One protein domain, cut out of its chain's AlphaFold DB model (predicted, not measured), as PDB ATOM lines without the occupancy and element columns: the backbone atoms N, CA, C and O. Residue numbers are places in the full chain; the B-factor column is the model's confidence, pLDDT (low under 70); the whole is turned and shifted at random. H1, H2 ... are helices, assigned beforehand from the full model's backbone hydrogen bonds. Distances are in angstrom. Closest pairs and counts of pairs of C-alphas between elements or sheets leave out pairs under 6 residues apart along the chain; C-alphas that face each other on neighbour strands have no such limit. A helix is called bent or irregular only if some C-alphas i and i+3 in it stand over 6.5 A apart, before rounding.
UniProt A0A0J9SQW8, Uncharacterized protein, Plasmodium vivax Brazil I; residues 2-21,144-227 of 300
ATOM      1  N   SER A   2      57.536  -5.961  75.129       71.00
ATOM      2  CA  SER A   2      57.368  -6.932  74.035       71.00
ATOM      3  C   SER A   2      56.241  -6.462  73.112       71.00
ATOM      4  O   SER A   2      55.211  -5.993  73.600       71.00
ATOM      5  N   LYS A   3      56.445  -6.553  71.796       84.44
ATOM      6  CA  LYS A   3      55.416  -6.232  70.805       84.44
ATOM      7  C   LYS A   3      54.350  -7.329  70.828       84.44
ATOM      8  O   LYS A   3      54.682  -8.509  70.853       84.44
ATOM      9  N   THR A   4      53.081  -6.937  70.788       89.06
ATOM     10  CA  THR A   4      51.957  -7.874  70.682       89.06
ATOM     11  C   THR A   4      52.090  -8.760  69.440       89.06
ATOM     12  O   THR A   4      52.077  -8.252  68.316       89.06
ATOM     13  N   ASP A   5      52.159 -10.079  69.638       92.06
ATOM     14  CA  ASP A   5      52.021 -11.078  68.573       92.06
ATOM     15  C   ASP A   5      50.531 -11.348  68.318       92.06
ATOM     16  O   ASP A   5      49.887 -12.188  68.949       92.06
ATOM     17  N   VAL A   6      49.967 -10.570  67.393       89.50
ATOM     18  CA  VAL A   6      48.536 -10.600  67.064       89.50
ATOM     19  C   VAL A   6      48.127 -11.936  66.426       89.50
ATOM     20  O   VAL A   6      46.978 -12.355  66.566       89.50
ATOM     21  N   THR A   7      49.040 -12.622  65.733       89.75
ATOM     22  CA  THR A   7      48.763 -13.911  65.079       89.75
ATOM     23  C   THR A   7      48.673 -15.031  66.103       89.75
ATOM     24  O   THR A   7      47.726 -15.824  66.063       89.75
ATOM     25  N   LYS A   8      49.601 -15.064  67.066       93.25
ATOM     26  CA  LYS A   8      49.532 -15.998  68.194       93.25
ATOM     27  C   LYS A   8      48.252 -15.782  69.001       93.25
ATOM     28  O   LYS A   8      47.508 -16.733  69.210       93.25
ATOM     29  N   LEU A   9      47.947 -14.537  69.372       92.12
ATOM     30  CA  LEU A   9      46.740 -14.209  70.140       92.12
ATOM     31  C   LEU A   9      45.446 -14.604  69.406       92.12
ATOM     32  O   LEU A   9      44.537 -15.164  70.014       92.12
ATOM     33  N   GLU A  10      45.358 -14.357  68.096       88.31
ATOM     34  CA  GLU A  10      44.215 -14.810  67.291       88.31
ATOM     35  C   GLU A  10      44.099 -16.340  67.284       88.31
ATOM     36  O   GLU A  10      42.996 -16.871  67.405       88.31
ATOM     37  N   THR A  11      45.220 -17.048  67.157       90.69
ATOM     38  CA  THR A  11      45.250 -18.516  67.138       90.69
ATOM     39  C   THR A  11      44.745 -19.095  68.456       90.69
ATOM     40  O   THR A  11      43.846 -19.936  68.445       90.69
ATOM     41  N   GLU A  12      45.242 -18.598  69.590       91.44
ATOM     42  CA  GLU A  12      44.781 -19.027  70.915       91.44
ATOM     43  C   GLU A  12      43.302 -18.664  71.134       91.44
ATOM     44  O   GLU A  12      42.517 -19.489  71.591       91.44
ATOM     45  N   SER A  13      42.865 -17.473  70.704       88.44
ATOM     46  CA  SER A  13      41.447 -17.082  70.753       88.44
ATOM     47  C   SER A  13      40.544 -18.013  69.931       88.44
ATOM     48  O   SER A  13      39.406 -18.276  70.327       88.44
ATOM     49  N   LYS A  14      41.021 -18.509  68.781       85.50
ATOM     50  CA  LYS A  14      40.282 -19.444  67.914       85.50
ATOM     51  C   LYS A  14      40.198 -20.846  68.508       85.50
ATOM     52  O   LYS A  14      39.143 -21.464  68.392       85.50
ATOM     53  N   GLN A  15      41.251 -21.332  69.167       86.69
ATOM     54  CA  GLN A  15      41.229 -22.628  69.868       86.69
ATOM     55  C   GLN A  15      40.182 -22.677  70.985       86.69
ATOM     56  O   GLN A  15      39.678 -23.744  71.325       86.69
ATOM     57  N   LEU A  16      39.849 -21.513  71.537       83.50
ATOM     58  CA  LEU A  16      38.808 -21.336  72.541       83.50
ATOM     59  C   LEU A  16      37.397 -21.203  71.950       83.50
ATOM     60  O   LEU A  16      36.444 -21.022  72.706       83.50
ATOM     61  N   GLU A  17      37.272 -21.251  70.621       81.19
ATOM     62  CA  GLU A  17      36.021 -21.164  69.856       81.19
ATOM     63  C   GLU A  17      35.164 -19.923  70.157       81.19
ATOM     64  O   GLU A  17      33.969 -19.884  69.870       81.19
ATOM     65  N   LEU A  18      35.783 -18.860  70.674       70.19
ATOM     66  CA  LEU A  18      35.074 -17.656  71.120       70.19
ATOM     67  C   LEU A  18      34.368 -16.944  69.965       70.19
ATOM     68  O   LEU A  18      33.242 -16.480  70.117       70.19
ATOM     69  N   ASN A  19      34.997 -16.933  68.787       66.00
ATOM     70  CA  ASN A  19      34.408 -16.365  67.577       66.00
ATOM     71  C   ASN A  19      33.186 -17.166  67.101       66.00
ATOM     72  O   ASN A  19      32.203 -16.568  66.675       66.00
ATOM     73  N   LYS A  20      33.195 -18.498  67.265       66.75
ATOM     74  CA  LYS A  20      32.077 -19.361  66.851       66.75
ATOM     75  C   LYS A  20      30.810 -19.079  67.657       66.75
ATOM     76  O   LYS A  20      29.715 -19.127  67.107       66.75
ATOM     77  N   ALA A  21      30.948 -18.752  68.943       64.88
ATOM     78  CA  ALA A  21      29.811 -18.357  69.771       64.88
ATOM     79  C   ALA A  21      29.160 -17.060  69.255       64.88
ATOM     80  O   ALA A  21      27.934 -16.971  69.195       64.88
ATOM     81  N   SER A 144      40.853  -7.757  72.293       92.19
ATOM     82  CA  SER A 144      40.675  -7.027  73.545       92.19
ATOM     83  C   SER A 144      39.257  -7.140  74.081       92.19
ATOM     84  O   SER A 144      39.050  -7.626  75.189       92.19
ATOM     85  N   TYR A 145      38.260  -6.771  73.284       87.94
ATOM     86  CA  TYR A 145      36.867  -6.856  73.697       87.94
ATOM     87  C   TYR A 145      36.451  -8.286  74.083       87.94
ATOM     88  O   TYR A 145      35.790  -8.487  75.105       87.94
ATOM     89  N   ILE A 146      36.882  -9.286  73.306       85.62
ATOM     90  CA  ILE A 146      36.621 -10.702  73.588       85.62
ATOM     91  C   ILE A 146      37.140 -11.077  74.974       85.62
ATOM     92  O   ILE A 146      36.376 -11.643  75.754       85.62
ATOM     93  N   TYR A 147      38.386 -10.717  75.297       92.06
ATOM     94  CA  TYR A 147      38.992 -10.999  76.597       92.06
ATOM     95  C   TYR A 147      38.105 -10.519  77.753       92.06
ATOM     96  O   TYR A 147      37.777 -11.302  78.646       92.06
ATOM     97  N   PHE A 148      37.642  -9.266  77.708       90.44
ATOM     98  CA  PHE A 148      36.797  -8.710  78.768       90.44
ATOM     99  C   PHE A 148      35.436  -9.400  78.865       90.44
ATOM    100  O   PHE A 148      34.919  -9.580  79.966       90.44
ATOM    101  N   LYS A 149      34.855  -9.819  77.735       85.62
ATOM    102  CA  LYS A 149      33.567 -10.526  77.729       85.62
ATOM    103  C   LYS A 149      33.636 -11.929  78.311       85.62
ATOM    104  O   LYS A 149      32.648 -12.363  78.892       85.62
ATOM    105  N   ILE A 150      34.769 -12.611  78.177       86.81
ATOM    106  CA  ILE A 150      34.932 -13.992  78.655       86.81
ATOM    107  C   ILE A 150      35.696 -14.090  79.976       86.81
ATOM    108  O   ILE A 150      35.911 -15.190  80.482       86.81
ATOM    109  N   HIS A 151      36.128 -12.960  80.534       91.75
ATOM    110  CA  HIS A 151      36.955 -12.904  81.734       91.75
ATOM    111  C   HIS A 151      36.355 -13.698  82.907       91.75
ATOM    112  O   HIS A 151      37.054 -14.471  83.562       91.75
ATOM    113  N   ASP A 152      35.050 -13.557  83.147       90.00
ATOM    114  CA  ASP A 152      34.369 -14.267  84.234       90.00
ATOM    115  C   ASP A 152      34.328 -15.780  84.009       90.00
ATOM    116  O   ASP A 152      34.429 -16.551  84.964       90.00
ATOM    117  N   ASP A 153      34.241 -16.223  82.757       88.75
ATOM    118  CA  ASP A 153      34.277 -17.642  82.416       88.75
ATOM    119  C   ASP A 153      35.693 -18.209  82.557       88.75
ATOM    120  O   ASP A 153      35.857 -19.292  83.119       88.75
ATOM    121  N   ILE A 154      36.730 -17.448  82.176       91.12
ATOM    122  CA  ILE A 154      38.130 -17.803  82.470       91.12
ATOM    123  C   ILE A 154      38.320 -17.965  83.981       91.12
ATOM    124  O   ILE A 154      38.898 -18.954  84.434       91.12
ATOM    125  N   LYS A 155      37.802 -17.021  84.773       90.38
ATOM    126  CA  LYS A 155      37.893 -17.060  86.234       90.38
ATOM    127  C   LYS A 155      37.210 -18.304  86.813       90.38
ATOM    128  O   LYS A 155      37.801 -18.966  87.662       90.38
ATOM    129  N   LYS A 156      36.017 -18.672  86.336       89.75
ATOM    130  CA  LYS A 156      35.326 -19.911  86.752       89.75
ATOM    131  C   LYS A 156      36.105 -21.171  86.371       89.75
ATOM    132  O   LYS A 156      36.201 -22.093  87.173       89.75
ATOM    133  N   ILE A 157      36.679 -21.216  85.169       87.25
ATOM    134  CA  ILE A 157      37.491 -22.354  84.706       87.25
ATOM    135  C   ILE A 157      38.766 -22.491  85.540       87.25
ATOM    136  O   ILE A 157      39.165 -23.612  85.848       87.25
ATOM    137  N   SER A 158      39.376 -21.376  85.953       83.69
ATOM    138  CA  SER A 158      40.637 -21.377  86.708       83.69
ATOM    139  C   SER A 158      40.567 -22.077  88.071       83.69
ATOM    140  O   SER A 158      41.599 -22.472  88.603       83.69
ATOM    141  N   ILE A 159      39.359 -22.270  88.610       83.38
ATOM    142  CA  ILE A 159      39.096 -22.993  89.865       83.38
ATOM    143  C   ILE A 159      38.485 -24.388  89.635       83.38
ATOM    144  O   ILE A 159      38.048 -25.043  90.581       83.38
ATOM    145  N   SER A 160      38.398 -24.834  88.379       80.81
ATOM    146  CA  SER A 160      37.873 -26.151  88.004       80.81
ATOM    147  C   SER A 160      38.977 -27.213  87.993       80.81
ATOM    148  O   SER A 160      40.152 -26.883  87.954       80.81
ATOM    149  N   LYS A 161      38.607 -28.499  87.956       78.00
ATOM    150  CA  LYS A 161      39.565 -29.618  87.828       78.00
ATOM    151  C   LYS A 161      39.978 -29.918  86.376       78.00
ATOM    152  O   LYS A 161      40.669 -30.902  86.122       78.00
ATOM    153  N   ASN A 162      39.521 -29.131  85.398       84.88
ATOM    154  CA  ASN A 162      39.770 -29.412  83.984       84.88
ATOM    155  C   ASN A 162      41.115 -28.824  83.534       84.88
ATOM    156  O   ASN A 162      41.176 -27.721  82.989       84.88
ATOM    157  N   ARG A 163      42.189 -29.597  83.734       85.81
ATOM    158  CA  ARG A 163      43.565 -29.194  83.404       85.81
ATOM    159  C   ARG A 163      43.727 -28.764  81.945       85.81
ATOM    160  O   ARG A 163      44.292 -27.710  81.683       85.81
ATOM    161  N   THR A 164      43.170 -29.535  81.014       87.50
ATOM    162  CA  THR A 164      43.243 -29.244  79.577       87.50
ATOM    163  C   THR A 164      42.633 -27.886  79.247       87.50
ATOM    164  O   THR A 164      43.175 -27.136  78.436       87.50
ATOM    165  N   GLU A 165      41.507 -27.551  79.873       88.19
ATOM    166  CA  GLU A 165      40.843 -26.271  79.648       88.19
ATOM    167  C   GLU A 165      41.612 -25.116  80.307       88.19
ATOM    168  O   GLU A 165      41.801 -24.074  79.679       88.19
ATOM    169  N   CYS A 166      42.147 -25.316  81.516       90.81
ATOM    170  CA  CYS A 166      43.037 -24.350  82.162       90.81
ATOM    171  C   CYS A 166      44.273 -24.037  81.310       90.81
ATOM    172  O   CYS A 166      44.586 -22.864  81.123       90.81
ATOM    173  N   ASP A 167      44.935 -25.048  80.743       91.44
ATOM    174  CA  ASP A 167      46.141 -24.860  79.929       91.44
ATOM    175  C   ASP A 167      45.849 -24.048  78.657       91.44
ATOM    176  O   ASP A 167      46.628 -23.165  78.286       91.44
ATOM    177  N   LYS A 168      44.698 -24.279  78.010       92.88
ATOM    178  CA  LYS A 168      44.252 -23.462  76.866       92.88
ATOM    179  C   LYS A 168      43.999 -22.008  77.272       92.88
ATOM    180  O   LYS A 168      44.470 -21.087  76.604       92.88
ATOM    181  N   ARG A 169      43.282 -21.772  78.380       93.06
ATOM    182  CA  ARG A 169      43.022 -20.408  78.876       93.06
ATOM    183  C   ARG A 169      44.308 -19.719  79.333       93.06
ATOM    184  O   ARG A 169      44.452 -18.526  79.092       93.06
ATOM    185  N   LEU A 170      45.255 -20.451  79.920       94.31
ATOM    186  CA  LEU A 170      46.566 -19.934  80.313       94.31
ATOM    187  C   LEU A 170      47.342 -19.419  79.100       94.31
ATOM    188  O   LEU A 170      47.795 -18.276  79.125       94.31
ATOM    189  N   LYS A 171      47.438 -20.210  78.022       94.94
ATOM    190  CA  LYS A 171      48.095 -19.788  76.771       94.94
ATOM    191  C   LYS A 171      47.454 -18.535  76.180       94.94
ATOM    192  O   LYS A 171      48.161 -17.609  75.783       94.94
ATOM    193  N   TYR A 172      46.124 -18.475  76.177       95.00
ATOM    194  CA  TYR A 172      45.389 -17.302  75.713       95.00
ATOM    195  C   TYR A 172      45.675 -16.056  76.563       95.00
ATOM    196  O   TYR A 172      46.080 -15.032  76.014       95.00
ATOM    197  N   VAL A 173      45.529 -16.143  77.890       95.44
ATOM    198  CA  VAL A 173      45.777 -15.022  78.817       95.44
ATOM    199  C   VAL A 173      47.225 -14.534  78.717       95.44
ATOM    200  O   VAL A 173      47.458 -13.327  78.661       95.44
ATOM    201  N   ASP A 174      48.192 -15.450  78.627       95.25
ATOM    202  CA  ASP A 174      49.606 -15.117  78.434       95.25
ATOM    203  C   ASP A 174      49.840 -14.381  77.104       95.25
ATOM    204  O   ASP A 174      50.471 -13.323  77.069       95.25
ATOM    205  N   SER A 175      49.238 -14.865  76.010       95.19
ATOM    206  CA  SER A 175      49.325 -14.211  74.697       95.19
ATOM    207  C   SER A 175      48.658 -12.828  74.648       95.19
ATOM    208  O   SER A 175      49.075 -11.977  73.860       95.19
ATOM    209  N   PHE A 176      47.653 -12.577  75.494       95.50
ATOM    210  CA  PHE A 176      46.944 -11.296  75.577       95.50
ATOM    211  C   PHE A 176      47.710 -10.238  76.385       95.50
ATOM    212  O   PHE A 176      47.535  -9.037  76.168       95.50
ATOM    213  N   MET A 177      48.597 -10.661  77.289       95.00
ATOM    214  CA  MET A 177      49.326  -9.785  78.209       95.00
ATOM    215  C   MET A 177      50.032  -8.588  77.537       95.00
ATOM    216  O   MET A 177      49.914  -7.473  78.056       95.00
ATOM    217  N   PRO A 178      50.762  -8.743  76.408       95.56
ATOM    218  CA  PRO A 178      51.411  -7.605  75.755       95.56
ATOM    219  C   PRO A 178      50.401  -6.566  75.258       95.56
ATOM    220  O   PRO A 178      50.627  -5.371  75.438       95.56
ATOM    221  N   LEU A 179      49.263  -7.020  74.716       95.56
ATOM    222  CA  LEU A 179      48.203  -6.143  74.226       95.56
ATOM    223  C   LEU A 179      47.530  -5.392  75.373       95.56
ATOM    224  O   LEU A 179      47.306  -4.188  75.268       95.56
ATOM    225  N   TYR A 180      47.263  -6.081  76.487       94.81
ATOM    226  CA  TYR A 180      46.723  -5.442  77.684       94.81
ATOM    227  C   TYR A 180      47.624  -4.302  78.157       94.81
ATOM    228  O   TYR A 180      47.149  -3.198  78.405       94.81
ATOM    229  N   LYS A 181      48.937  -4.544  78.232       93.25
ATOM    230  CA  LYS A 181      49.913  -3.523  78.632       93.25
ATOM    231  C   LYS A 181      49.948  -2.349  77.650       93.25
ATOM    232  O   LYS A 181      49.906  -1.204  78.087       93.25
ATOM    233  N   GLU A 182      49.984  -2.629  76.347       92.44
ATOM    234  CA  GLU A 182      49.946  -1.617  75.280       92.44
ATOM    235  C   GLU A 182      48.713  -0.705  75.415       92.44
ATOM    236  O   GLU A 182      48.832   0.522  75.425       92.44
ATOM    237  N   TYR A 183      47.526  -1.295  75.565       91.88
ATOM    238  CA  TYR A 183      46.266  -0.557  75.662       91.88
ATOM    239  C   TYR A 183      46.082   0.138  77.009       91.88
ATOM    240  O   TYR A 183      45.571   1.256  77.037       91.88
ATOM    241  N   TYR A 184      46.559  -0.447  78.106       90.44
ATOM    242  CA  TYR A 184      46.529   0.196  79.417       90.44
ATOM    243  C   TYR A 184      47.373   1.477  79.441       90.44
ATOM    244  O   TYR A 184      46.917   2.511  79.928       90.44
ATOM    245  N   GLU A 185      48.580   1.457  78.868       88.19
ATOM    246  CA  GLU A 185      49.406   2.667  78.734       88.19
ATOM    247  C   GLU A 185      48.703   3.730  77.876       88.19
ATOM    248  O   GLU A 185      48.574   4.889  78.277       88.19
ATOM    249  N   LYS A 186      48.183   3.317  76.713       87.00
ATOM    250  CA  LYS A 186      47.545   4.204  75.731       87.00
ATOM    251  C   LYS A 186      46.251   4.842  76.239       87.00
ATOM    252  O   LYS A 186      46.029   6.024  75.992       87.00
ATOM    253  N   HIS A 187      45.396   4.067  76.902       84.44
ATOM    254  CA  HIS A 187      44.024   4.465  77.224       84.44
ATOM    255  C   HIS A 187      43.806   4.795  78.703       84.44
ATOM    256  O   HIS A 187      42.895   5.558  79.007       84.44
ATOM    257  N   CYS A 188      44.627   4.263  79.615       84.81
ATOM    258  CA  CYS A 188      44.396   4.390  81.057       84.81
ATOM    259  C   CYS A 188      45.430   5.274  81.758       84.81
ATOM    260  O   CYS A 188      45.053   6.103  82.581       84.81
ATOM    261  N   LYS A 189      46.723   5.137  81.436       76.38
ATOM    262  CA  LYS A 189      47.788   5.938  82.074       76.38
ATOM    263  C   LYS A 189      47.975   7.313  81.440       76.38
ATOM    264  O   LYS A 189      48.127   8.292  82.160       76.38
ATOM    265  N   ASN A 190      47.888   7.412  80.112       62.28
ATOM    266  CA  ASN A 190      48.042   8.682  79.390       62.28
ATOM    267  C   ASN A 190      46.762   9.545  79.354       62.28
ATOM    268  O   ASN A 190      46.716  10.568  78.675       62.28
ATOM    269  N   SER A 191      45.728   9.172  80.117       57.12
ATOM    270  CA  SER A 191      44.463   9.907  80.268       57.12
ATOM    271  C   SER A 191      44.602  11.111  81.221       57.12
ATOM    272  O   SER A 191      43.784  11.320  82.117       57.12
ATOM    273  N   VAL A 192      45.631  11.938  81.036       46.47
ATOM    274  CA  VAL A 192      45.833  13.187  81.803       46.47
ATOM    275  C   VAL A 192      44.872  14.302  81.335       46.47
ATOM    276  O   VAL A 192      44.885  15.402  81.871       46.47
ATOM    277  N   PHE A 193      43.988  14.036  80.361       43.88
ATOM    278  CA  PHE A 193      43.263  15.090  79.644       43.88
ATOM    279  C   PHE A 193      41.754  14.880  79.433       43.88
ATOM    280  O   PHE A 193      41.256  15.265  78.383       43.88
ATOM    281  N   PHE A 194      40.984  14.344  80.393       41.69
ATOM    282  CA  PHE A 194      39.567  14.752  80.472       41.69
ATOM    283  C   PHE A 194      38.855  14.425  81.788       41.69
ATOM    284  O   PHE A 194      38.623  13.273  82.138       41.69
ATOM    285  N   PHE A 195      38.369  15.487  82.428       38.91
ATOM    286  CA  PHE A 195      37.490  15.531  83.601       38.91
ATOM    287  C   PHE A 195      36.080  14.913  83.399       38.91
ATOM    288  O   PHE A 195      35.211  15.120  84.241       38.91
ATOM    289  N   PHE A 196      35.822  14.171  82.308       40.34
ATOM    290  CA  PHE A 196      34.469  13.705  81.942       40.34
ATOM    291  C   PHE A 196      34.363  12.298  81.320       40.34
ATOM    292  O   PHE A 196      33.250  11.876  81.017       40.34
ATOM    293  N   SER A 197      35.454  11.537  81.165       45.31
ATOM    294  CA  SER A 197      35.372  10.143  80.689       45.31
ATOM    295  C   SER A 197      35.741   9.174  81.800       45.31
ATOM    296  O   SER A 197      36.911   8.945  82.096       45.31
ATOM    297  N   SER A 198      34.733   8.577  82.420       49.62
ATOM    298  CA  SER A 198      34.904   7.469  83.352       49.62
ATOM    299  C   SER A 198      35.471   6.230  82.634       49.62
ATOM    300  O   SER A 198      34.726   5.387  82.150       49.62
ATOM    301  N   GLY A 199      36.803   6.122  82.595       64.75
ATOM    302  CA  GLY A 199      37.525   4.859  82.790       64.75
ATOM    303  C   GLY A 199      37.707   3.891  81.612       64.75
ATOM    304  O   GLY A 199      37.693   2.692  81.869       64.75
ATOM    305  N   GLY A 200      37.921   4.333  80.364       74.62
ATOM    306  CA  GLY A 200      38.404   3.463  79.264       74.62
ATOM    307  C   GLY A 200      37.687   3.625  77.918       74.62
ATOM    308  O   GLY A 200      37.016   4.627  77.685       74.62
ATOM    309  N   THR A 201      37.850   2.645  77.022       82.00
ATOM    310  CA  THR A 201      37.102   2.518  75.753       82.00
ATOM    311  C   THR A 201      36.079   1.380  75.835       82.00
ATOM    312  O   THR A 201      36.094   0.581  76.771       82.00
ATOM    313  N   ASP A 202      35.205   1.261  74.834       78.69
ATOM    314  CA  ASP A 202      34.240   0.157  74.702       78.69
ATOM    315  C   ASP A 202      34.916  -1.230  74.655       78.69
ATOM    316  O   ASP A 202      34.393  -2.206  75.193       78.69
ATOM    317  N   TYR A 203      36.101  -1.302  74.044       84.62
ATOM    318  CA  TYR A 203      36.884  -2.525  73.877       84.62
ATOM    319  C   TYR A 203      37.970  -2.700  74.946       84.62
ATOM    320  O   TYR A 203      38.605  -3.756  74.983       84.62
ATOM    321  N   PHE A 204      38.219  -1.684  75.779       90.75
ATOM    322  CA  PHE A 204      39.241  -1.697  76.825       90.75
ATOM    323  C   PHE A 204      38.818  -0.860  78.047       90.75
ATOM    324  O   PHE A 204      39.187   0.316  78.158       90.75
ATOM    325  N   PRO A 205      38.057  -1.441  78.993       89.62
ATOM    326  CA  PRO A 205      37.767  -0.791  80.262       89.62
ATOM    327  C   PRO A 205      39.031  -0.697  81.131       89.62
ATOM    328  O   PRO A 205      39.699  -1.694  81.412       89.62
ATOM    329  N   CYS A 206      39.329   0.500  81.626       88.19
ATOM    330  CA  CYS A 206      40.405   0.773  82.575       88.19
ATOM    331  C   CYS A 206      39.995   0.349  83.988       88.19
ATOM    332  O   CYS A 206      39.762   1.176  84.868       88.19
ATOM    333  N   SER A 207      39.909  -0.960  84.215       87.75
ATOM    334  CA  SER A 207      39.658  -1.539  85.532       87.75
ATOM    335  C   SER A 207      40.726  -2.565  85.873       87.75
ATOM    336  O   SER A 207      40.987  -3.495  85.113       87.75
ATOM    337  N   SER A 208      41.305  -2.433  87.067       85.88
ATOM    338  CA  SER A 208      42.296  -3.386  87.571       85.88
ATOM    339  C   SER A 208      41.708  -4.779  87.816       85.88
ATOM    340  O   SER A 208      42.464  -5.729  88.009       85.88
ATOM    341  N   LEU A 209      40.377  -4.935  87.840       88.88
ATOM    342  CA  LEU A 209      39.715  -6.241  87.961       88.88
ATOM    343  C   LEU A 209      40.056  -7.178  86.801       88.88
ATOM    344  O   LEU A 209      40.091  -8.385  87.009       88.88
ATOM    345  N   TYR A 210      40.341  -6.610  85.631       91.44
ATOM    346  CA  TYR A 210      40.636  -7.333  84.399       91.44
ATOM    347  C   TYR A 210      42.137  -7.442  84.110       91.44
ATOM    348  O   TYR A 210      42.525  -7.674  82.971       91.44
ATOM    349  N   ASP A 211      42.994  -7.224  85.110       92.50
ATOM    350  CA  ASP A 211      44.432  -7.410  84.942       92.50
ATOM    351  C   ASP A 211      44.738  -8.898  84.682       92.50
ATOM    352  O   ASP A 211      44.493  -9.728  85.570       92.50
ATOM    353  N   PRO A 212      45.320  -9.262  83.520       93.62
ATOM    354  CA  PRO A 212      45.626 -10.649  83.191       93.62
ATOM    355  C   PRO A 212      46.538 -11.332  84.219       93.62
ATOM    356  O   PRO A 212      46.435 -12.545  84.406       93.62
ATOM    357  N   ASN A 213      47.379 -10.583  84.949       92.56
ATOM    358  CA  ASN A 213      48.243 -11.147  85.993       92.56
ATOM    359  C   ASN A 213      47.436 -11.797  87.123       92.56
ATOM    360  O   ASN A 213      47.886 -12.780  87.706       92.56
ATOM    361  N   LYS A 214      46.216 -11.310  87.389       92.19
ATOM    362  CA  LYS A 214      45.315 -11.882  88.403       92.19
ATOM    363  C   LYS A 214      44.759 -13.251  88.010       92.19
ATOM    364  O   LYS A 214      44.240 -13.951  88.872       92.19
ATOM    365  N   LEU A 215      44.856 -13.630  86.734       92.94
ATOM    366  CA  LEU A 215      44.395 -14.920  86.219       92.94
ATOM    367  C   LEU A 215      45.529 -15.936  86.057       92.94
ATOM    368  O   LEU A 215      45.257 -17.132  86.066       92.94
ATOM    369  N   LEU A 216      46.788 -15.495  85.933       91.88
ATOM    370  CA  LEU A 216      47.913 -16.392  85.646       91.88
ATOM    371  C   LEU A 216      48.129 -17.443  86.736       91.88
ATOM    372  O   LEU A 216      48.225 -18.628  86.429       91.88
ATOM    373  N   ASP A 217      48.197 -17.031  88.000       88.25
ATOM    374  CA  ASP A 217      48.452 -17.970  89.095       88.25
ATOM    375  C   ASP A 217      47.279 -18.933  89.336       88.25
ATOM    376  O   ASP A 217      47.537 -20.137  89.441       88.25
ATOM    377  N   PRO A 218      46.006 -18.480  89.346       89.12
ATOM    378  CA  PRO A 218      44.862 -19.389  89.352       89.12
ATOM    379  C   PRO A 218      44.893 -20.400  88.201       89.12
ATOM    380  O   PRO A 218      44.714 -21.589  88.433       89.12
ATOM    381  N   LEU A 219      45.193 -19.963  86.973       91.25
ATOM    382  CA  LEU A 219      45.227 -20.845  85.801       91.25
ATOM    383  C   LEU A 219      46.376 -21.863  85.841       91.25
ATOM    384  O   LEU A 219      46.190 -22.996  85.408       91.25
ATOM    385  N   LYS A 220      47.545 -21.495  86.384       90.19
ATOM    386  CA  LYS A 220      48.673 -22.427  86.578       90.19
ATOM    387  C   LYS A 220      48.353 -23.515  87.599       90.19
ATOM    388  O   LYS A 220      48.758 -24.667  87.419       90.19
ATOM    389  N   LYS A 221      47.661 -23.140  88.679       86.56
ATOM    390  CA  LYS A 221      47.229 -24.081  89.717       86.56
ATOM    391  C   LYS A 221      46.104 -24.968  89.193       86.56
ATOM    392  O   LYS A 221      46.217 -26.180  89.316       86.56
ATOM    393  N   CYS A 222      45.118 -24.385  88.507       85.69
ATOM    394  CA  CYS A 222      43.915 -25.073  88.032       85.69
ATOM    395  C   CYS A 222      43.247 -25.873  89.163       85.69
ATOM    396  O   CYS A 222      42.924 -27.051  89.025       85.69
ATOM    397  N   GLU A 223      43.130 -25.236  90.326       70.31
ATOM    398  CA  GLU A 223      42.597 -25.837  91.542       70.31
ATOM    399  C   GLU A 223      41.716 -24.812  92.263       70.31
ATOM    400  O   GLU A 223      42.019 -23.611  92.244       70.31
ATOM    401  N   PRO A 224      40.616 -25.250  92.900       61.22
ATOM    402  CA  PRO A 224      39.854 -24.377  93.777       61.22
ATOM    403  C   PRO A 224      40.758 -23.882  94.917       61.22
ATOM    404  O   PRO A 224      41.639 -24.622  95.357       61.22
ATOM    405  N   PRO A 225      40.568 -22.640  95.406       58.44
ATOM    406  CA  PRO A 225      41.326 -22.159  96.555       58.44
ATOM    407  C   PRO A 225      41.170 -23.153  97.708       58.44
ATOM    408  O   PRO A 225      40.046 -23.579  97.989       58.44
ATOM    409  N   GLU A 226      42.287 -23.530  98.347       59.31
ATOM    410  CA  GLU A 226      42.241 -24.364  99.550       59.31
ATOM    411  C   GLU A 226      41.202 -23.755 100.504       59.31
ATOM    412  O   GLU A 226      41.243 -22.536 100.739       59.31
ATOM    413  N   PRO A 227      40.246 -24.548 101.026       59.16
ATOM    414  CA  PRO A 227      39.319 -24.037 102.021       59.16
ATOM    415  C   PRO A 227      40.138 -23.417 103.157       59.16
ATOM    416  O   PRO A 227      41.217 -23.930 103.477       59.16
TER     417      PRO A 227
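AT A GLANCE: This is residues 2 to 21 and 144 to 227 of the 300 residues of an uncharacterized protein of Plasmodium vivax Brazil I (UniProt A0A0J9SQW8). H1, H3 and H5 pack round the first arm of bent helix H4. After the second arm a loop folds back, residues 192 to 197 sticking out. The 104 printed residues, with five named helices, class all helix, are compact: radius of gyration of the C-alphas 14.7 A, spans 46 by 36 by 28 A.

HOW THE PARTS SIT: H4, residues 163 to 189, one helix by its hydrogen bonds, is bent: C-alphas 175 and 178 are 7.0 A apart. Its arm H4a, 163 to 175, touches H5, 213 to 221, closest C-alphas Cys 166 and Leu 219, 5.5 A, and H1, 6 to 15, closest Glu 12 and Tyr 172, 5.1 A. It forms a helical hairpin with H3, 144 to 158, which is near H2, 18 to 21. H1 and H4a have every O i to N i+4 pair within hydrogen-bond range.

IN THESE COORDINATES: H1 begins at C-alpha 6, (48.536, -10.600, 67.064); H5 ends at C-alpha 221, (47.229, -24.081, 89.717).

THE WHOLE: Across the cut C-alphas 21 and 144 are 16.1 A apart. In the printed part 17 residues have pLDDT under 70, namely residues 19 to 21, 190 to 199 and 224 to 227.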